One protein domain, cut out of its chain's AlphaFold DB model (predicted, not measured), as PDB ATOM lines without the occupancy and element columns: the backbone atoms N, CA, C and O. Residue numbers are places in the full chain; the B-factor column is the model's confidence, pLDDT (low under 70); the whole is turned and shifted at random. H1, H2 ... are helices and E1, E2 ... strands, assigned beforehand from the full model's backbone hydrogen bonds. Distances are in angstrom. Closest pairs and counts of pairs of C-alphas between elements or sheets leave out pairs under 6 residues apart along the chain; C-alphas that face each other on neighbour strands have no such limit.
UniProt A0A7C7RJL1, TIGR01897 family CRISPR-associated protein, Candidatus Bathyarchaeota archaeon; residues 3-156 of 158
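What this domain is: This is residues 3 to 156 of the 158 residues of the protein "TIGR01897 family CRISPR-associated protein" of Candidatus Bathyarchaeota archaeon (UniProt A0A7C7RJL1). A twisted slab of four parallel strands makes the core, with H1 and H2 over one face and H3 and H4 over the other: three layers, helices on both faces of a sheet. The small hairpin of E2 and E3 packs on H1, away from the slab, and a second small hairpin, E6 and E7, lies far out from the core. The printed part has 154 residues with four named helices and eight named strands, in the order E1 E2 E3 H1 E4 H2 E5 E6 E7 H3 E8 H4; the class is mixed, helices and strands, and the large sheet runs E5 E4 E1 E8. The whole is compact, with a radius of gyration of the C-alphas of 15.7 A and spans of 43 by 39 by 23 A.

How they stand to each other: Start at E1, residues 3 to 7, an inner strand whose parallel neighbours are E4, residues 43 to 49, and E8, residues 126 to 129; look for N 6 and O 45 at 2.8 A, and N 5 and O 128 at 2.9 A. Next, E2, residues 17 to 21, and E3, residues 24 to 28, form an antiparallel hairpin, with N 19 and O 26 at 2.9 A. H1, residues 32 to 39, comes closest to E3 at the C-alphas of Ile 26 and Ile 34, 6.5 A; it is on the large sheet at a height of 9.8 A. E4, H2, residues 59 to 76, and E5, residues 82 to 87, make a strand-helix-strand unit, two parallel neighbour strands with a helix between, and its crossover is right-handed; N 85 and O 46 are 2.9 A apart. H2 is on the same face as H1, slantwise to E4 at 48 degrees on the local plane. E6, residues 91 to 93, and E7, residues 96 to 98, are a hairpin, with N 98 and O 91 at 2.8 A. H3, residues 102 to 118, is on the opposite face from H2; its closest C-alphas to E5 are those of Tyr 105 and Ala 87, 5.9 A. H4, residues 136 to 153, touches H3, closest at the C-alphas of Leu 110 and Gly 145, 4.8 A; they run the same way at a tilt of 36 degrees, only just steep. Every O i to N i+4 pair is within hydrogen-bond range in H1 and H2, against 12 of 13 in H3 and 13 of 14 in H4.

Where its parts are: Find C-alpha 3 at (11.684, 24.373, 6.799), where E1 begins. E4 is 19.6 A long and E5 15.8 A. H2 begins at C-alpha 59, (2.186, 42.107, -13.218), and runs 25.8 A; H3 runs 25.3 A. H4 runs 27.1 A, to C-alpha 153 at (10.597, 13.692, -2.010).

The domain as a whole: The C-alphas farthest apart, those of Pro 94 and Asn 123, are 48.1 A apart. The printed part has no cut and no long link. Its mean pLDDT is 94.7; look for values under 70 at residues 121 to 122.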
ATOM      1  N   LEU A   3      12.432  23.407   7.594       94.19
ATOM      2  CA  LEU A   3      11.684  24.373   6.799       94.19
ATOM      3  C   LEU A   3      10.419  24.803   7.519       94.19
ATOM      4  O   LEU A   3       9.734  23.980   8.117       94.19
ATOM      5  N   LEU A   4      10.092  26.087   7.426       97.62
ATOM      6  CA  LEU A   4       8.851  26.635   7.960       97.62
ATOM      7  C   LEU A   4       8.112  27.406   6.872       97.62
ATOM      8  O   LEU A   4       8.599  28.428   6.408       97.62
ATOM      9  N   PHE A   5       6.929  26.938   6.490       97.94
ATOM     10  CA  PHE A   5       6.051  27.611   5.537       97.94
ATOM     11  C   PHE A   5       4.875  28.249   6.274       97.94
ATOM     12  O   PHE A   5       4.304  27.636   7.174       97.94
ATOM     13  N   ALA A   6       4.500  29.466   5.889       98.25
ATOM     14  CA  ALA A   6       3.399  30.197   6.503       98.25
ATOM     15  C   ALA A   6       2.590  30.963   5.442       98.25
ATOM     16  O   ALA A   6       3.016  32.042   5.016       98.25
ATOM     17  N   PRO A   7       1.435  30.438   4.991       98.19
ATOM     18  CA  PRO A   7       0.489  31.210   4.195       98.19
ATOM     19  C   PRO A   7      -0.080  32.387   4.997       98.19
ATOM     20  O   PRO A   7      -0.573  32.220   6.111       98.19
ATOM     21  N   TRP A   8      -0.008  33.583   4.423       98.00
ATOM     22  CA  TRP A   8      -0.450  34.847   5.003       98.00
ATOM     23  C   TRP A   8      -1.499  35.505   4.110       98.00
ATOM     24  O   TRP A   8      -1.229  35.838   2.952       98.00
ATOM     25  N   GLY A   9      -2.676  35.759   4.687       94.81
ATOM     26  CA  GLY A   9      -3.632  36.733   4.166       94.81
ATOM     27  C   GLY A   9      -3.144  38.170   4.379       94.81
ATOM     28  O   GLY A   9      -1.947  38.434   4.449       94.81
ATOM     29  N   SER A  10      -4.066  39.124   4.519       94.94
ATOM     30  CA  SER A  10      -3.701  40.526   4.770       94.94
ATOM     31  C   SER A  10      -3.268  40.754   6.228       94.94
ATOM     32  O   SER A  10      -4.114  40.658   7.123       94.94
ATOM     33  N   PRO A  11      -2.009  41.158   6.507       96.56
ATOM     34  CA  PRO A  11      -1.544  41.383   7.880       96.56
ATOM     35  C   PRO A  11      -2.022  42.702   8.499       96.56
ATOM     36  O   PRO A  11      -1.759  42.985   9.669       96.56
ATOM     37  N   LYS A  12      -2.723  43.538   7.720       94.94
ATOM     38  CA  LYS A  12      -3.072  44.922   8.070       94.94
ATOM     39  C   LYS A  12      -3.792  45.063   9.408       94.94
ATOM     40  O   LYS A  12      -3.529  46.019  10.132       94.94
ATOM     41  N   ASN A  13      -4.663  44.110   9.723       93.88
ATOM     42  CA  ASN A  13      -5.547  44.165  10.888       93.88
ATOM     43  C   ASN A  13      -5.155  43.177  11.995       93.88
ATOM     44  O   ASN A  13      -5.916  42.998  12.947       93.88
ATOM     45  N   TRP A  14      -3.998  42.516  11.892       97.56
ATOM     46  CA  TRP A  14      -3.560  41.592  12.933       97.56
ATOM     47  C   TRP A  14      -3.183  42.356  14.194       97.56
ATOM     48  O   TRP A  14      -2.335  43.251  14.180       97.56
ATOM     49  N   LYS A  15      -3.831  41.999  15.300       97.12
ATOM     50  CA  LYS A  15      -3.601  42.606  16.612       97.12
ATOM     51  C   LYS A  15      -2.457  41.896  17.320       97.12
ATOM     52  O   LYS A  15      -2.218  40.717  17.082       97.12
ATOM     53  N   GLU A  16      -1.767  42.614  18.198       97.81
ATOM     54  CA  GLU A  16      -0.795  41.983  19.083       97.81
ATOM     55  C   GLU A  16      -1.535  41.087  20.082       97.81
ATOM     56  O   GLU A  16      -2.452  41.533  20.774       97.81
ATOM     57  N   LEU A  17      -1.144  39.818  20.134       97.38
ATOM     58  CA  LEU A  17      -1.693  38.799  21.018       97.38
ATOM     59  C   LEU A  17      -0.552  38.078  21.734       97.38
ATOM     60  O   LEU A  17       0.607  38.134  21.310       97.38
ATOM     61  N   SER A  18      -0.877  37.381  22.823       98.06
ATOM     62  CA  SER A  18       0.073  36.468  23.455       98.06
ATOM     63  C   SER A  18      -0.005  35.100  22.779       98.06
ATOM     64  O   SER A  18      -1.072  34.496  22.747       98.06
ATOM     65  N   TYR A  19       1.125  34.614  22.271       98.12
ATOM     66  CA  TYR A  19       1.266  33.267  21.723       98.12
ATOM     67  C   TYR A  19       2.056  32.393  22.696       98.12
ATOM     68  O   TYR A  19       3.066  32.841  23.244       98.12
ATOM     69  N   GLU A  20       1.615  31.150  22.876       98.00
ATOM     70  CA  GLU A  20       2.305  30.127  23.659       98.00
ATOM     71  C   GLU A  20       2.586  28.901  22.788       98.00
ATOM     72  O   GLU A  20       1.689  28.382  22.127       98.00
ATOM     73  N   PHE A  21       3.834  28.433  22.777       98.00
ATOM     74  CA  PHE A  21       4.229  27.241  22.032       98.00
ATOM     75  C   PHE A  21       5.426  26.565  22.703       98.00
ATOM     76  O   PHE A  21       6.436  27.213  22.983       98.00
ATOM     77  N   LYS A  22       5.304  25.259  22.978       96.81
ATOM     78  CA  LYS A  22       6.304  24.446  23.703       96.81
ATOM     79  C   LYS A  22       6.830  25.134  24.981       96.81
ATOM     80  O   LYS A  22       8.034  25.201  25.207       96.81
ATOM     81  N   GLY A  23       5.921  25.688  25.788       96.44
ATOM     82  CA  GLY A  23       6.229  26.341  27.070       96.44
ATOM     83  C   GLY A  23       6.853  27.740  26.977       96.44
ATOM     84  O   GLY A  23       7.057  28.384  28.003       96.44
ATOM     85  N   ARG A  24       7.139  28.251  25.771       97.62
ATOM     86  CA  ARG A  24       7.569  29.641  25.562       97.62
ATOM     87  C   ARG A  24       6.349  30.530  25.341       97.62
ATOM     88  O   ARG A  24       5.412  30.113  24.669       97.62
ATOM     89  N   LYS A  25       6.386  31.762  25.858       98.12
ATOM     90  CA  LYS A  25       5.359  32.793  25.647       98.12
ATOM     91  C   LYS A  25       5.975  34.050  25.059       98.12
ATOM     92  O   LYS A  25       7.005  34.504  25.552       98.12
ATOM     93  N   ILE A  26       5.331  34.628  24.051       97.81
ATOM     94  CA  ILE A  26       5.701  35.937  23.501       97.81
ATOM     95  C   ILE A  26       4.454  36.775  23.221       97.81
ATOM     96  O   ILE A  26       3.351  36.236  23.114       97.81
ATOM     97  N   LYS A  27       4.645  38.081  23.032       98.00
ATOM     98  CA  LYS A  27       3.664  38.955  22.382       98.00
ATOM     99  C   LYS A  27       4.098  39.232  20.948       98.00
ATOM    100  O   LYS A  27       5.270  39.508  20.705       98.00
ATOM    101  N   SER A  28       3.176  39.099  20.001       97.69
ATOM    102  CA  SER A  28       3.405  39.422  18.589       97.69
ATOM    103  C   SER A  28       2.071  39.572  17.861       97.69
ATOM    104  O   SER A  28       1.034  39.132  18.351       97.69
ATOM    105  N   ASN A  29       2.085  40.161  16.669       98.25
ATOM    106  CA  ASN A  29       0.932  40.180  15.768       98.25
ATOM    107  C   ASN A  29       0.790  38.872  14.970       98.25
ATOM    108  O   ASN A  29      -0.235  38.654  14.337       98.25
ATOM    109  N   THR A  30       1.802  38.000  14.992       98.12
ATOM    110  CA  THR A  30       1.819  36.745  14.231       98.12
ATOM    111  C   THR A  30       2.386  35.583  15.050       98.12
ATOM    112  O   THR A  30       3.313  35.752  15.845       98.12
ATOM    113  N   SER A  31       1.859  34.381  14.811       98.06
ATOM    114  CA  SER A  31       2.368  33.107  15.340       98.06
ATOM    115  C   SER A  31       3.768  32.799  14.814       98.06
ATOM    116  O   SER A  31       4.570  32.162  15.497       98.06
ATOM    117  N   LEU A  32       4.108  33.307  13.628       98.12
ATOM    118  CA  LEU A  32       5.367  32.993  12.965       98.12
ATOM    119  C   LEU A  32       6.585  33.393  13.810       98.12
ATOM    120  O   LEU A  32       7.614  32.721  13.783       98.12
ATOM    121  N   LYS A  33       6.449  34.435  14.637       98.19
ATOM    122  CA  LYS A  33       7.521  34.903  15.517       98.19
ATOM    123  C   LYS A  33       7.898  33.869  16.582       98.19
ATOM    124  O   LYS A  33       9.084  33.587  16.750       98.19
ATOM    125  N   ILE A  34       6.917  33.282  17.276       98.44
ATOM    126  CA  ILE A  34       7.201  32.263  18.301       98.44
ATOM    127  C   ILE A  34       7.725  30.981  17.660       98.44
ATOM    128  O   ILE A  34       8.626  30.340  18.198       98.44
ATOM    129  N   LEU A  35       7.209  30.649  16.477       98.50
ATOM    130  CA  LEU A  35       7.638  29.484  15.719       98.50
ATOM    131  C   LEU A  35       9.109  29.609  15.309       98.50
ATOM    132  O   LEU A  35       9.870  28.679  15.560       98.50
ATOM    133  N   GLN A  36       9.555  30.766  14.806       98.06
ATOM    134  CA  GLN A  36      10.975  30.999  14.517       98.06
ATOM    135  C   GLN A  36      11.867  30.860  15.761       98.06
ATOM    136  O   GLN A  36      12.942  30.268  15.682       98.06
ATOM    137  N   GLU A  37      11.429  31.367  16.917       97.31
ATOM    138  CA  GLU A  37      12.219  31.312  18.157       97.31
ATOM    139  C   GLU A  37      12.348  29.900  18.741       97.31
ATOM    140  O   GLU A  37      13.393  29.558  19.301       97.31
ATOM    141  N   VAL A  38      11.293  29.091  18.630       98.19
ATOM    142  CA  VAL A  38      11.230  27.745  19.217       98.19
ATOM    143  C   VAL A  38      11.758  26.683  18.256       98.19
ATOM    144  O   VAL A  38      12.559  25.842  18.660       98.19
ATOM    145  N   ILE A  39      11.319  26.698  16.994       97.88
ATOM    146  CA  ILE A  39      11.687  25.684  15.993       97.88
ATOM    147  C   ILE A  39      13.117  25.907  15.498       97.88
ATOM    148  O   ILE A  39      13.834  24.926  15.278       97.88
ATOM    149  N   LYS A  40      13.525  27.181  15.375       97.00
ATOM    150  CA  LYS A  40      14.780  27.623  14.749       97.00
ATOM    151  C   LYS A  40      14.934  27.031  13.337       97.00
ATOM    152  O   LYS A  40      15.828  26.213  13.127       97.00
ATOM    153  N   PRO A  41      14.023  27.366  12.401       96.25
ATOM    154  CA  PRO A  41      14.099  26.861  11.037       96.25
ATOM    155  C   PRO A  41      15.328  27.421  10.311       96.25
ATOM    156  O   PRO A  41      15.710  28.571  10.535       96.25
ATOM    157  N   ASP A  42      15.899  26.620   9.412       93.75
ATOM    158  CA  ASP A  42      16.994  27.040   8.532       93.75
ATOM    159  C   ASP A  42      16.481  28.066   7.508       93.75
ATOM    160  O   ASP A  42      17.110  29.102   7.286       93.75
ATOM    161  N   ASN A  43      15.276  27.831   6.970       93.00
ATOM    162  CA  ASN A  43      14.579  28.753   6.074       93.00
ATOM    163  C   ASN A  43      13.108  28.899   6.480       93.00
ATOM    164  O   ASN A  43      12.421  27.924   6.799       93.00
ATOM    165  N   THR A  44      12.617  30.138   6.437       97.56
ATOM    166  CA  THR A  44      11.196  30.463   6.613       97.56
ATOM    167  C   THR A  44      10.635  31.028   5.313       97.56
ATOM    168  O   THR A  44      11.189  31.981   4.778       97.56
ATOM    169  N   PHE A  45       9.513  30.504   4.836       97.94
ATOM    170  CA  PHE A  45       8.809  30.983   3.653       97.94
ATOM    171  C   PHE A  45       7.462  31.582   4.056       97.94
ATOM    172  O   PHE A  45       6.585  30.883   4.564       97.94
ATOM    173  N   ILE A  46       7.288  32.876   3.804       98.56
ATOM    174  CA  ILE A  46       5.995  33.552   3.901       98.56
ATOM    175  C   ILE A  46       5.349  33.484   2.522       98.56
ATOM    176  O   ILE A  46       5.861  34.057   1.559       98.56
ATOM    177  N   ILE A  47       4.229  32.777   2.425       98.50
ATOM    178  CA  ILE A  47       3.473  32.644   1.180       98.50
ATOM    179  C   ILE A  47       2.339  33.657   1.228       98.50
ATOM    180  O   ILE A  47       1.484  33.588   2.102       98.50
ATOM    181  N   SER A  48       2.316  34.599   0.299       97.44
ATOM    182  CA  SER A  48       1.286  35.631   0.240       97.44
ATOM    183  C   SER A  48       0.723  35.774  -1.169       97.44
ATOM    184  O   SER A  48       1.135  35.057  -2.080       97.44
ATOM    185  N   LEU A  49      -0.239  36.676  -1.338       96.94
ATOM    186  CA  LEU A  49      -0.981  36.852  -2.581       96.94
ATOM    187  C   LEU A  49      -0.621  38.170  -3.265       96.94
ATOM    188  O   LEU A  49      -0.391  39.188  -2.607       96.94
ATOM    189  N   ASP A  50      -0.612  38.159  -4.594       96.88
ATOM    190  CA  ASP A  50      -0.499  39.370  -5.414       96.88
ATOM    191  C   ASP A  50      -1.675  40.339  -5.215       96.88
ATOM    192  O   ASP A  50      -1.488  41.552  -5.304       96.88
ATOM    193  N   THR A  51      -2.832  39.819  -4.809       95.44
ATOM    194  CA  THR A  51      -4.033  40.566  -4.407       95.44
ATOM    195  C   THR A  51      -3.802  41.567  -3.268       95.44
ATOM    196  O   THR A  51      -4.620  42.458  -3.048       95.44
ATOM    197  N   LEU A  52      -2.686  41.468  -2.537       95.19
ATOM    198  CA  LEU A  52      -2.308  42.456  -1.521       95.19
ATOM    199  C   LEU A  52      -1.742  43.759  -2.095       95.19
ATOM    200  O   LEU A  52      -1.602  44.730  -1.332       95.19
ATOM    201  N   ALA A  53      -1.387  43.780  -3.381       95.56
ATOM    202  CA  ALA A  53      -0.876  44.962  -4.055       95.56
ATOM    203  C   ALA A  53      -1.920  46.086  -4.075       95.56
ATOM    204  O   ALA A  53      -3.111  45.874  -4.276       95.56
ATOM    205  N   GLU A  54      -1.449  47.312  -3.884       93.44
ATOM    206  CA  GLU A  54      -2.265  48.528  -3.938       93.44
ATOM    207  C   GLU A  54      -2.001  49.334  -5.215       93.44
ATOM    208  O   GLU A  54      -2.772  50.231  -5.548       93.44
ATOM    209  N   LYS A  55      -0.903  49.034  -5.921       93.38
ATOM    210  CA  LYS A  55      -0.483  49.722  -7.145       93.38
ATOM    211  C   LYS A  55       0.405  48.840  -8.023       93.38
ATOM    212  O   LYS A  55       1.132  47.986  -7.517       93.38
ATOM    213  N   GLY A  56       0.405  49.139  -9.316       94.12
ATOM    214  CA  GLY A  56       1.293  48.565 -10.325       94.12
ATOM    215  C   GLY A  56       0.654  48.671 -11.705       94.12
ATOM    216  O   GLY A  56      -0.554  48.494 -11.828       94.12
ATOM    217  N   ILE A  57       1.441  48.983 -12.735       94.56
ATOM    218  CA  ILE A  57       0.925  49.101 -14.115       94.56
ATOM    219  C   ILE A  57       1.046  47.788 -14.901       94.56
ATOM    220  O   ILE A  57       0.470  47.641 -15.972       94.56
ATOM    221  N   ASN A  58       1.825  46.837 -14.383       96.56
ATOM    222  CA  ASN A  58       2.043  45.515 -14.957       96.56
ATOM    223  C   ASN A  58       2.216  44.474 -13.841       96.56
ATOM    224  O   ASN A  58       2.434  44.814 -12.676       96.56
ATOM    225  N   TYR A  59       2.161  43.192 -14.201       95.56
ATOM    226  CA  TYR A  59       2.186  42.107 -13.218       95.56
ATOM    227  C   TYR A  59       3.467  42.065 -12.365       95.56
ATOM    228  O   TYR A  59       3.419  41.719 -11.186       95.56
ATOM    229  N   GLN A  60       4.615  42.466 -12.921       97.62
ATOM    230  CA  GLN A  60       5.873  42.495 -12.168       97.62
ATOM    231  C   GLN A  60       5.848  43.562 -11.072       97.62
ATOM    232  O   GLN A  60       6.276  43.309  -9.945       97.62
ATOM    233  N   GLU A  61       5.298  44.738 -11.372       97.94
ATOM    234  CA  GLU A  61       5.101  45.794 -10.379       97.94
ATOM    235  C   GLU A  61       4.086  45.402  -9.309       97.94
ATOM    236  O   GLU A  61       4.328  45.665  -8.132       97.94
ATOM    237  N   ILE A  62       3.005  44.720  -9.692       97.12
ATOM    238  CA  ILE A  62       2.006  44.184  -8.761       97.12
ATOM    239  C   ILE A  62       2.661  43.198  -7.785       97.12
ATOM    240  O   ILE A  62       2.591  43.396  -6.568       97.12
ATOM    241  N   LYS A  63       3.393  42.192  -8.287       97.81
ATOM    242  CA  LYS A  63       4.120  41.238  -7.429       97.81
ATOM    243  C   LYS A  63       5.126  41.940  -6.523       97.81
ATOM    244  O   LYS A  63       5.227  41.602  -5.342       97.81
ATOM    245  N   LYS A  64       5.865  42.920  -7.052       98.44
ATOM    246  CA  LYS A  64       6.828  43.710  -6.274       98.44
ATOM    247  C   LYS A  64       6.133  44.484  -5.155       98.44
ATOM    248  O   LYS A  64       6.584  44.415  -4.016       98.44
ATOM    249  N   ASN A  65       5.027  45.163  -5.448       98.06
ATOM    250  CA  ASN A  65       4.300  45.951  -4.461       98.06
ATOM    251  C   ASN A  65       3.687  45.078  -3.353       98.06
ATOM    252  O   ASN A  65       3.823  45.413  -2.174       98.06
ATOM    253  N   ALA A  66       3.091  43.933  -3.703       97.75
ATOM    254  CA  ALA A  66       2.616  42.956  -2.723       97.75
ATOM    255  C   ALA A  66       3.765  42.447  -1.834       97.75
ATOM    256  O   ALA A  66       3.648  42.437  -0.606       97.75
ATOM    257  N   LYS A  67       4.913  42.101  -2.436       98.56
ATOM    258  CA  LYS A  67       6.107  41.651  -1.708       98.56
ATOM    259  C   LYS A  67       6.617  42.708  -0.728       98.56
ATOM    260  O   LYS A  67       6.875  42.379   0.424       98.56
ATOM    261  N   GLU A  68       6.745  43.960  -1.165       98.50
ATOM    262  CA  GLU A  68       7.188  45.085  -0.326       98.50
ATOM    263  C   GLU A  68       6.256  45.305   0.868       98.50
ATOM    264  O   GLU A  68       6.714  45.523   1.989       98.50
ATOM    265  N   LYS A  69       4.943  45.194   0.648       98.25
ATOM    266  CA  LYS A  69       3.942  45.317   1.708       98.25
ATOM    267  C   LYS A  69       4.087  44.207   2.748       98.25
ATOM    268  O   LYS A  69       4.115  44.492   3.943       98.25
ATOM    269  N   VAL A  70       4.210  42.955   2.311       98.38
ATOM    270  CA  VAL A  70       4.412  41.806   3.210       98.38
ATOM    271  C   VAL A  70       5.739  41.927   3.960       98.38
ATOM    272  O   VAL A  70       5.763  41.726   5.174       98.38
ATOM    273  N   ASP A  71       6.816  42.327   3.278       98.62
ATOM    274  CA  ASP A  71       8.133  42.543   3.887       98.62
ATOM    275  C   ASP A  71       8.076  43.609   4.984       98.62
ATOM    276  O   ASP A  71       8.598  43.406   6.079       98.62
ATOM    277  N   TRP A  72       7.370  44.715   4.740       98.44
ATOM    278  CA  TRP A  72       7.172  45.755   5.745       98.44
ATOM    279  C   TRP A  72       6.519  45.210   7.022       98.44
ATOM    280  O   TRP A  72       7.017  45.465   8.122       98.44
ATOM    281  N   TYR A  73       5.447  44.414   6.901       98.56
ATOM    282  CA  TYR A  73       4.792  43.793   8.059       98.56
ATOM    283  C   TYR A  73       5.685  42.752   8.741       98.56
ATOM    284  O   TYR A  73       5.787  42.756   9.966       98.56
ATOM    285  N   ALA A  74       6.368  41.898   7.979       98.44
ATOM    286  CA  ALA A  74       7.271  40.888   8.525       98.44
ATOM    287  C   ALA A  74       8.398  41.521   9.362       98.44
ATOM    288  O   ALA A  74       8.634  41.100  10.499       98.44
ATOM    289  N   ARG A  75       9.020  42.602   8.863       98.06
ATOM    290  CA  ARG A  75      10.008  43.393   9.619       98.06
ATOM    291  C   ARG A  75       9.396  44.053  10.844       98.06
ATOM    292  O   ARG A  75       9.973  43.970  11.926       98.06
ATOM    293  N   LYS A  76       8.220  44.675  10.699       97.88
ATOM    294  CA  LYS A  76       7.495  45.310  11.810       97.88
ATOM    295  C   LYS A  76       7.182  44.315  12.930       97.88
ATOM    296  O   LYS A  76       7.266  44.674  14.098       97.88
ATOM    297  N   PHE A  77       6.860  43.070  12.589       97.56
ATOM    298  CA  PHE A  77       6.588  41.998  13.551       97.56
ATOM    299  C   PHE A  77       7.862  41.316  14.081       97.56
ATOM    300  O   PHE A  77       7.784  40.364  14.861       97.56
ATOM    301  N   GLY A  78       9.044  41.803  13.690       97.12
ATOM    302  CA  GLY A  78      10.334  41.340  14.190       97.12
ATOM    303  C   GLY A  78      10.753  39.965  13.669       97.12
ATOM    304  O   GLY A  78      11.548  39.288  14.336       97.12
ATOM    305  N   LEU A  79      10.218  39.530  12.525       98.00
ATOM    306  CA  LEU A  79      10.650  38.303  11.859       98.00
ATOM    307  C   LEU A  79      12.054  38.481  11.275       98.00
ATOM    308  O   LEU A  79      12.469  39.587  10.922       98.00
ATOM    309  N   LYS A  80      12.807  37.386  11.196       94.56
ATOM    310  CA  LYS A  80      14.173  37.361  10.653       94.56
ATOM    311  C   LYS A  80      14.334  36.171   9.718       94.56
ATOM    312  O   LYS A  80      13.603  35.206   9.875       94.56
ATOM    313  N   ASN A  81      15.301  36.223   8.802       95.00
ATOM    314  CA  ASN A  81      15.658  35.099   7.926       95.00
ATOM    315  C   ASN A  81      14.435  34.434   7.258       95.00
ATOM    316  O   ASN A  81      14.105  33.277   7.530       95.00
ATOM    317  N   TYR A  82      13.716  35.209   6.449       97.75
ATOM    318  CA  TYR A  82      12.554  34.732   5.709       97.75
ATOM    319  C   TYR A  82      12.652  35.098   4.230       97.75
ATOM    320  O   TYR A  82      13.266  36.095   3.849       97.75
ATOM    321  N   GLU A  83      11.975  34.306   3.414       97.19
ATOM    322  CA  GLU A  83      11.743  34.539   1.999       97.19
ATOM    323  C   GLU A  83      10.246  34.756   1.769       97.19
ATOM    324  O   GLU A  83       9.408  34.152   2.438       97.19
ATOM    325  N   ILE A  84       9.901  35.642   0.836       98.31
ATOM    326  CA  ILE A  84       8.504  35.940   0.498       98.31
ATOM    327  C   ILE A  84       8.210  35.399  -0.894       98.31
ATOM    328  O   ILE A  84       8.824  35.836  -1.874       98.31
ATOM    329  N   ILE A  85       7.227  34.506  -0.955       97.94
ATOM    330  CA  ILE A  85       6.646  33.963  -2.180       97.94
ATOM    331  C   ILE A  85       5.325  34.694  -2.414       97.94
ATOM    332  O   ILE A  85       4.438  34.661  -1.564       97.94
ATOM    333  N   VAL A  86       5.194  35.362  -3.560       98.06
ATOM    334  CA  VAL A  86       3.944  36.019  -3.973       98.06
ATOM    335  C   VAL A  86       3.286  35.156  -5.041       98.06
ATOM    336  O   VAL A  86       3.784  35.085  -6.168       98.06
ATOM    337  N   ALA A  87       2.206  34.489  -4.652       97.56
ATOM    338  CA  ALA A  87       1.429  33.575  -5.473       97.56
ATOM    339  C   ALA A  87       0.196  34.274  -6.082       97.56
ATOM    340  O   ALA A  87      -0.279  35.264  -5.515       97.56
ATOM    341  N   PRO A  88      -0.320  33.771  -7.218       97.00
ATOM    342  CA  PRO A  88      -1.497  34.340  -7.858       97.00
ATOM    343  C   PRO A  88      -2.750  34.100  -7.018       97.00
ATOM    344  O   PRO A  88      -3.057  32.961  -6.665       97.00
ATOM    345  N   GLY A  89      -3.459  35.173  -6.682       95.50
ATOM    346  CA  GLY A  89      -4.731  35.127  -5.979       95.50
ATOM    347  C   GLY A  89      -5.900  35.563  -6.859       95.50
ATOM    348  O   GLY A  89      -5.735  36.232  -7.872       95.50
ATOM    349  N   ILE A  90      -7.102  35.198  -6.424       94.25
ATOM    350  CA  ILE A  90      -8.367  35.657  -6.998       94.25
ATOM    351  C   ILE A  90      -9.113  36.428  -5.929       94.25
ATOM    352  O   ILE A  90      -9.401  35.879  -4.862       94.25
ATOM    353  N   GLU A  91      -9.425  37.682  -6.225       90.56
ATOM    354  CA  GLU A  91     -10.274  38.509  -5.382       90.56
ATOM    355  C   GLU A  91     -10.801  39.720  -6.159       90.56
ATOM    356  O   GLU A  91     -10.157  40.221  -7.081       90.56
ATOM    357  N   SER A  92     -11.963  40.225  -5.750       90.38
ATOM    358  CA  SER A  92     -12.516  41.485  -6.230       90.38
ATOM    359  C   SER A  92     -12.509  42.506  -5.097       90.38
ATOM    360  O   SER A  92     -13.204  42.333  -4.095       90.38
ATOM    361  N   PHE A  93     -11.772  43.599  -5.275       85.88
ATOM    362  CA  PHE A  93     -11.766  44.746  -4.370       85.88
ATOM    363  C   PHE A  93     -12.352  45.984  -5.057       85.88
ATOM    364  O   PHE A  93     -12.365  46.067  -6.285       85.88
ATOM    365  N   PRO A  94     -12.768  47.011  -4.292       84.44
ATOM    366  CA  PRO A  94     -13.221  48.276  -4.874       84.44
ATOM    367  C   PRO A  94     -12.191  48.959  -5.790       84.44
ATOM    368  O   PRO A  94     -12.564  49.735  -6.661       84.44
ATOM    369  N   ASN A  95     -10.898  48.697  -5.581       79.75
ATOM    370  CA  ASN A  95      -9.783  49.321  -6.292       79.75
ATOM    371  C   ASN A  95      -9.122  48.414  -7.347       79.75
ATOM    372  O   ASN A  95      -8.098  48.803  -7.903       79.75
ATOM    373  N   GLY A  96      -9.666  47.224  -7.614       86.44
ATOM    374  CA  GLY A  96      -9.122  46.312  -8.618       86.44
ATOM    375  C   GLY A  96      -9.682  44.897  -8.509       86.44
ATOM    376  O   GLY A  96     -10.093  44.461  -7.435       86.44
ATOM    377  N   VAL A  97      -9.671  44.181  -9.629       93.62
ATOM    378  CA  VAL A  97     -10.123  42.789  -9.717       93.62
ATOM    379  C   VAL A  97      -8.953  41.924 -10.170       93.62
ATOM    380  O   VAL A  97      -8.261  42.262 -11.130       93.62
ATOM    381  N   PHE A  98      -8.732  40.823  -9.460       94.88
ATOM    382  CA  PHE A  98      -7.771  39.782  -9.798       94.88
ATOM    383  C   PHE A  98      -8.558  38.552 -10.250       94.88
ATOM    384  O   PHE A  98      -9.200  37.886  -9.435       94.88
ATOM    385  N   GLU A  99      -8.534  38.282 -11.554       95.25
ATOM    386  CA  GLU A  99      -9.248  37.169 -12.183       95.25
ATOM    387  C   GLU A  99      -8.264  36.086 -12.638       95.25
ATOM    388  O   GLU A  99      -7.169  36.381 -13.114       95.25
ATOM    389  N   GLY A 100      -8.662  34.821 -12.506       94.62
ATOM    390  CA  GLY A 100      -7.832  33.672 -12.864       94.62
ATOM    391  C   GLY A 100      -8.472  32.354 -12.438       94.62
ATOM    392  O   GLY A 100      -9.628  32.328 -12.007       94.62
ATOM    393  N   ASN A 101      -7.728  31.250 -12.539       95.38
ATOM    394  CA  ASN A 101      -8.165  29.961 -12.009       95.38
ATOM    395  C   ASN A 101      -7.608  29.758 -10.595       95.38
ATOM    396  O   ASN A 101      -6.418  29.934 -10.353       95.38
ATOM    397  N   ALA A 102      -8.449  29.359  -9.636       93.00
ATOM    398  CA  ALA A 102      -8.008  29.164  -8.252       93.00
ATOM    399  C   ALA A 102      -6.912  28.091  -8.138       93.00
ATOM    400  O   ALA A 102      -6.099  28.125  -7.214       93.00
ATOM    401  N   LEU A 103      -6.869  27.146  -9.084       96.88
ATOM    402  CA  LEU A 103      -5.826  26.127  -9.162       96.88
ATOM    403  C   LEU A 103      -4.474  26.673  -9.637       96.88
ATOM    404  O   LEU A 103      -3.463  26.026  -9.369       96.88
ATOM    405  N   ASP A 104      -4.411  27.857 -10.246       97.56
ATOM    406  CA  ASP A 104      -3.130  28.483 -10.601       97.56
ATOM    407  C   ASP A 104      -2.291  28.723  -9.342       97.56
ATOM    408  O   ASP A 104      -1.088  28.465  -9.342       97.56
ATOM    409  N   TYR A 105      -2.934  29.097  -8.226       97.44
ATOM    410  CA  TYR A 105      -2.289  29.166  -6.915       97.44
ATOM    411  C   TYR A 105      -1.654  27.826  -6.532       97.44
ATOM    412  O   TYR A 105      -0.487  27.766  -6.152       97.44
ATOM    413  N   TYR A 106      -2.415  26.736  -6.643       98.06
ATOM    414  CA  TYR A 106      -1.961  25.398  -6.275       98.06
ATOM    415  C   TYR A 106      -0.731  24.968  -7.083       98.06
ATOM    416  O   TYR A 106       0.277  24.569  -6.499       98.06
ATOM    417  N   TYR A 107      -0.793  25.092  -8.411       98.19
ATOM    418  CA  TYR A 107       0.323  24.729  -9.284       98.19
ATOM    419  C   TYR A 107       1.539  25.629  -9.062       98.19
ATOM    420  O   TYR A 107       2.671  25.147  -9.096       98.19
ATOM    421  N   TYR A 108       1.316  26.912  -8.767       97.94
ATOM    422  CA  TYR A 108       2.381  27.842  -8.418       97.94
ATOM    423  C   TYR A 108       3.097  27.426  -7.126       97.94
ATOM    424  O   TYR A 108       4.323  27.349  -7.109       97.94
ATOM    425  N   ILE A 109       2.356  27.092  -6.060       97.69
ATOM    426  CA  ILE A 109       2.953  26.607  -4.805       97.69
ATOM    427  C   ILE A 109       3.692  25.290  -5.019       97.69
ATOM    428  O   ILE A 109       4.823  25.158  -4.561       97.69
ATOM    429  N   LEU A 110       3.107  24.344  -5.754       97.44
ATOM    430  CA  LEU A 110       3.762  23.078  -6.080       97.44
ATOM    431  C   LEU A 110       5.117  23.317  -6.770       97.44
ATOM    432  O   LEU A 110       6.128  22.733  -6.368       97.44
ATOM    433  N   ALA A 111       5.162  24.208  -7.764       97.00
ATOM    434  CA  ALA A 111       6.385  24.550  -8.485       97.00
ATOM    435  C   ALA A 111       7.419  25.259  -7.592       97.00
ATOM    436  O   ALA A 111       8.574  24.834  -7.540       97.00
ATOM    437  N   GLU A 112       7.018  26.298  -6.855       95.56
ATOM    438  CA  GLU A 112       7.912  27.043  -5.958       95.56
ATOM    439  C   GLU A 112       8.476  26.145  -4.854       95.56
ATOM    440  O   GLU A 112       9.682  26.159  -4.601       95.56
ATOM    441  N   THR A 113       7.645  25.315  -4.218       93.88
ATOM    442  CA  THR A 113       8.103  24.361  -3.201       93.88
ATOM    443  C   THR A 113       9.089  23.360  -3.801       93.88
ATOM    444  O   THR A 113      10.148  23.133  -3.215       93.88
ATOM    445  N   SER A 114       8.808  22.825  -4.993       93.25
ATOM    446  CA  SER A 114       9.714  21.898  -5.684       93.25
ATOM    447  C   SER A 114      11.070  22.540  -5.984       93.25
ATOM    448  O   SER A 114      12.110  21.973  -5.654       93.25
ATOM    449  N   ILE A 115      11.082  23.751  -6.550       91.62
ATOM    450  CA  ILE A 115      12.315  24.486  -6.870       91.62
ATOM    451  C   ILE A 115      13.125  24.769  -5.602       91.62
ATOM    452  O   ILE A 115      14.341  24.558  -5.586       91.62
ATOM    453  N   ASN A 116      12.468  25.221  -4.532       87.81
ATOM    454  CA  ASN A 116      13.143  25.520  -3.273       87.81
ATOM    455  C   ASN A 116      13.729  24.264  -2.623       87.81
ATOM    456  O   ASN A 116      14.836  24.328  -2.093       87.81
ATOM    457  N   LEU A 117      13.060  23.116  -2.716       86.94
ATOM    458  CA  LEU A 117      13.582  21.852  -2.195       86.94
ATOM    459  C   LEU A 117      14.717  21.274  -3.053       86.94
ATOM    460  O   LEU A 117      15.680  20.737  -2.507       86.94
ATOM    461  N   LEU A 118      14.661  21.425  -4.379       84.69
ATOM    462  CA  LEU A 118      15.727  20.976  -5.285       84.69
ATOM    463  C   LEU A 118      17.023  21.776  -5.124       84.69
ATOM    464  O   LEU A 118      18.108  21.210  -5.232       84.69
ATOM    465  N   ARG A 119      16.932  23.074  -4.809       80.69
ATOM    466  CA  ARG A 119      18.099  23.917  -4.476       80.69
ATOM    467  C   ARG A 119      18.803  23.496  -3.182       80.69
ATOM    468  O   ARG A 119      19.932  23.910  -2.943       80.69
ATOM    469  N   HIS A 120      18.150  22.663  -2.378       71.56
ATOM    470  CA  HIS A 120      18.562  22.291  -1.033       71.56
ATOM    471  C   HIS A 120      18.601  20.755  -0.886       71.56
ATOM    472  O   HIS A 120      17.760  20.161  -0.201       71.56
ATOM    473  N   PRO A 121      19.557  20.062  -1.542       66.75
ATOM    474  CA  PRO A 121      19.624  18.605  -1.558       66.75
ATOM    475  C   PRO A 121      20.160  18.047  -0.227       66.75
ATOM    476  O   PRO A 121      21.289  17.583  -0.134       66.75
ATOM    477  N   TYR A 122      19.344  18.087   0.824       68.50
ATOM    478  CA  TYR A 122      19.675  17.504   2.131       68.50
ATOM    479  C   TYR A 122      19.118  16.093   2.290       68.50
ATOM    480  O   TYR A 122      18.119  15.780   1.652       68.50
ATOM    481  N   ASN A 123      19.733  15.270   3.143       72.38
ATOM    482  CA  ASN A 123      19.311  13.881   3.371       72.38
ATOM    483  C   ASN A 123      18.094  13.751   4.296       72.38
ATOM    484  O   ASN A 123      17.320  12.827   4.091       72.38
ATOM    485  N   GLU A 124      17.927  14.678   5.249       84.56
ATOM    486  CA  GLU A 124      16.815  14.702   6.212       84.56
ATOM    487  C   GLU A 124      16.101  16.059   6.185       84.56
ATOM    488  O   GLU A 124      16.735  17.128   6.264       84.56
ATOM    489  N   LEU A 125      14.772  16.019   6.096       89.06
ATOM    490  CA  LEU A 125      13.914  17.191   5.958       89.06
ATOM    491  C   LEU A 125      12.799  17.181   7.008       89.06
ATOM    492  O   LEU A 125      11.912  16.337   6.988       89.06
ATOM    493  N   GLU A 126      12.800  18.183   7.879       92.88
ATOM    494  CA  GLU A 126      11.736  18.432   8.844       92.88
ATOM    495  C   GLU A 126      10.968  19.679   8.401       92.88
ATOM    496  O   GLU A 126      11.528  20.775   8.332       92.88
ATOM    497  N   THR A 127       9.688  19.528   8.064       93.50
ATOM    498  CA  THR A 127       8.872  20.638   7.554       93.50
ATOM    499  C   THR A 127       7.761  20.996   8.529       93.50
ATOM    500  O   THR A 127       7.036  20.136   9.021       93.50
ATOM    501  N   TYR A 128       7.611  22.292   8.764       97.62
ATOM    502  CA  TYR A 128       6.568  22.897   9.572       97.62
ATOM    503  C   TYR A 128       5.685  23.764   8.682       97.62
ATOM    504  O   TYR A 128       6.182  24.519   7.845       97.62
ATOM    505  N   LEU A 129       4.375  23.678   8.887       97.81
ATOM    506  CA  LEU A 129       3.396  24.464   8.150       97.81
ATOM    507  C   LEU A 129       2.496  25.216   9.132       97.81
ATOM    508  O   LEU A 129       1.691  24.610   9.837       97.81
ATOM    509  N   ASP A 130       2.648  26.538   9.180       98.19
ATOM    510  CA  ASP A 130       1.834  27.430  10.002       98.19
ATOM    511  C   ASP A 130       0.636  27.953   9.211       98.19
ATOM    512  O   ASP A 130       0.738  28.919   8.458       98.19
ATOM    513  N   LEU A 131      -0.519  27.326   9.409       97.31
ATOM    514  CA  LEU A 131      -1.762  27.706   8.737       97.31
ATOM    515  C   LEU A 131      -2.550  28.802   9.471       97.31
ATOM    516  O   LEU A 131      -3.621  29.176   9.002       97.31
ATOM    517  N   THR A 132      -2.044  29.330  10.595       97.12
ATOM    518  CA  THR A 132      -2.782  30.245  11.493       97.12
ATOM    519  C   THR A 132      -3.323  31.486  10.782       97.12
ATOM    520  O   THR A 132      -4.407  31.963  11.107       97.12
ATOM    521  N   HIS A 133      -2.566  32.015   9.818       96.50
ATOM    522  CA  HIS A 133      -2.843  33.294   9.154       96.50
ATOM    523  C   HIS A 133      -3.261  33.155   7.686       96.50
ATOM    524  O   HIS A 133      -3.450  34.164   6.995       96.50
ATOM    525  N   GLY A 134      -3.400  31.921   7.203       90.38
ATOM    526  CA  GLY A 134      -3.941  31.652   5.881       90.38
ATOM    527  C   GLY A 134      -5.457  31.853   5.874       90.38
ATOM    528  O   GLY A 134      -6.122  31.639   6.886       90.38
ATOM    529  N   LEU A 135      -6.028  32.225   4.728       87.69
ATOM    530  CA  LEU A 135      -7.472  32.405   4.566       87.69
ATOM    531  C   LEU A 135      -8.015  31.538   3.421       87.69
ATOM    532  O   LEU A 135      -7.331  31.268   2.437       87.69
ATOM    533  N   ASN A 136      -9.290  31.161   3.527       87.75
ATOM    534  CA  ASN A 136     -10.081  30.578   2.440       87.75
ATOM    535  C   ASN A 136      -9.377  29.408   1.714       87.75
ATOM    536  O   ASN A 136      -8.819  28.503   2.339       87.75
ATOM    537  N   TYR A 137      -9.441  29.404   0.380       92.12
ATOM    538  CA  TYR A 137      -8.954  28.319  -0.466       92.12
ATOM    539  C   TYR A 137      -7.428  28.167  -0.418       92.12
ATOM    540  O   TYR A 137      -6.924  27.044  -0.446       92.12
ATOM    541  N   PHE A 138      -6.677  29.267  -0.311       93.56
ATOM    542  CA  PHE A 138      -5.226  29.221  -0.480       93.56
ATOM    543  C   PHE A 138      -4.517  28.530   0.692       93.56
ATOM    544  O   PHE A 138      -3.492  27.889   0.481       93.56
ATOM    545  N   THR A 139      -5.087  28.547   1.903       96.00
ATOM    546  CA  THR A 139      -4.595  27.742   3.039       96.00
ATOM    547  C   THR A 139      -4.623  26.249   2.721       96.00
ATOM    548  O   THR A 139      -3.635  25.543   2.919       96.00
ATOM    549  N   ILE A 140      -5.752  25.772   2.187       96.12
ATOM    550  CA  ILE A 140      -5.960  24.359   1.848       96.12
ATOM    551  C   ILE A 140      -5.060  23.968   0.676       96.12
ATOM    552  O   ILE A 140      -4.405  22.927   0.719       96.12
ATOM    553  N   LEU A 141      -4.981  24.819  -0.352       97.44
ATOM    554  CA  LEU A 141      -4.117  24.575  -1.505       97.44
ATOM    555  C   LEU A 141      -2.629  24.633  -1.140       97.44
ATOM    556  O   LEU A 141      -1.857  23.859  -1.698       97.44
ATOM    557  N   THR A 142      -2.228  25.468  -0.174       98.06
ATOM    558  CA  THR A 142      -0.857  25.481   0.363       98.06
ATOM    559  C   THR A 142      -0.523  24.155   1.021       98.06
ATOM    560  O   THR A 142       0.490  23.542   0.692       98.06
ATOM    561  N   TYR A 143      -1.383  23.695   1.937       97.69
ATOM    562  CA  TYR A 143      -1.206  22.404   2.601       97.69
ATOM    563  C   TYR A 143      -1.085  21.275   1.584       97.69
ATOM    564  O   TYR A 143      -0.140  20.491   1.649       97.69
ATOM    565  N   ARG A 144      -2.009  21.227   0.621       97.69
ATOM    566  CA  ARG A 144      -2.025  20.195  -0.409       97.69
ATOM    567  C   ARG A 144      -0.764  20.240  -1.276       97.69
ATOM    568  O   ARG A 144      -0.101  19.220  -1.407       97.69
ATOM    569  N   GLY A 145      -0.408  21.409  -1.812       97.25
ATOM    570  CA  GLY A 145       0.746  21.568  -2.701       97.25
ATOM    571  C   GLY A 145       2.063  21.209  -2.019       97.25
ATOM    572  O   GLY A 145       2.863  20.468  -2.579       97.25
ATOM    573  N   ILE A 146       2.264  21.658  -0.776       96.94
ATOM    574  CA  ILE A 146       3.468  21.316  -0.011       96.94
ATOM    575  C   ILE A 146       3.490  19.822   0.324       96.94
ATOM    576  O   ILE A 146       4.515  19.175   0.122       96.94
ATOM    577  N   LYS A 147       2.379  19.254   0.811       96.62
ATOM    578  CA  LYS A 147       2.299  17.833   1.177       96.62
ATOM    579  C   LYS A 147       2.612  16.922  -0.006       96.62
ATOM    580  O   LYS A 147       3.437  16.032   0.150       96.62
ATOM    581  N   GLU A 148       2.007  17.164  -1.168       97.12
ATOM    582  CA  GLU A 148       2.232  16.332  -2.357       97.12
ATOM    583  C   GLU A 148       3.707  16.363  -2.799       97.12
ATOM    584  O   GLU A 148       4.289  15.323  -3.101       97.12
ATOM    585  N   VAL A 149       4.365  17.529  -2.749       94.75
ATOM    586  CA  VAL A 149       5.804  17.628  -3.053       94.75
ATOM    587  C   VAL A 149       6.650  16.867  -2.025       94.75
ATOM    588  O   VAL A 149       7.587  16.160  -2.399       94.75
ATOM    589  N   LEU A 150       6.329  16.980  -0.734       93.06
ATOM    590  CA  LEU A 150       7.043  16.260   0.325       93.06
ATOM    591  C   LEU A 150       6.868  14.738   0.212       93.06
ATOM    592  O   LEU A 150       7.830  14.009   0.444       93.06
ATOM    593  N   GLU A 151       5.683  14.260  -0.174       93.38
ATOM    594  CA  GLU A 151       5.406  12.835  -0.416       93.38
ATOM    595  C   GLU A 151       6.225  12.276  -1.582       93.38
ATOM    596  O   GLU A 151       6.705  11.149  -1.513       93.38
ATOM    597  N   ILE A 152       6.441  13.063  -2.637       91.69
ATOM    598  CA  ILE A 152       7.325  12.662  -3.738       91.69
ATOM    599  C   ILE A 152       8.778  12.603  -3.254       91.69
ATOM    600  O   ILE A 152       9.510  11.667  -3.570       91.69
ATOM    601  N   ILE A 153       9.211  13.596  -2.479       87.88
ATOM    602  CA  ILE A 153      10.597  13.692  -2.010       87.88
ATOM    603  C   ILE A 153      10.941  12.597  -0.996       87.88
ATOM    604  O   ILE A 153      12.074  12.114  -1.004       87.88
ATOM    605  N   SER A 154       9.988  12.169  -0.166       88.75
ATOM    606  CA  SER A 154      10.203  11.109   0.827       88.75
ATOM    607  C   SER A 154      10.485   9.736   0.205       88.75
ATOM    608  O   SER A 154      11.044   8.863   0.863       88.75
ATOM    609  N   ILE A 155      10.185   9.541  -1.084       89.00
ATOM    610  CA  ILE A 155      10.613   8.347  -1.833       89.00
ATOM    611  C   ILE A 155      12.144   8.298  -1.941       89.00
ATOM    612  O   ILE A 155      12.744   7.225  -1.922       89.00
ATOM    613  N   PHE A 156      12.783   9.463  -2.051       83.31
ATOM    614  CA  PHE A 156      14.222   9.590  -2.284       83.31
ATOM    615  C   PHE A 156      15.017   9.903  -1.014       83.31
ATOM    616  O   PHE A 156      16.240   9.757  -1.011       83.31
TER     617      PHE A 156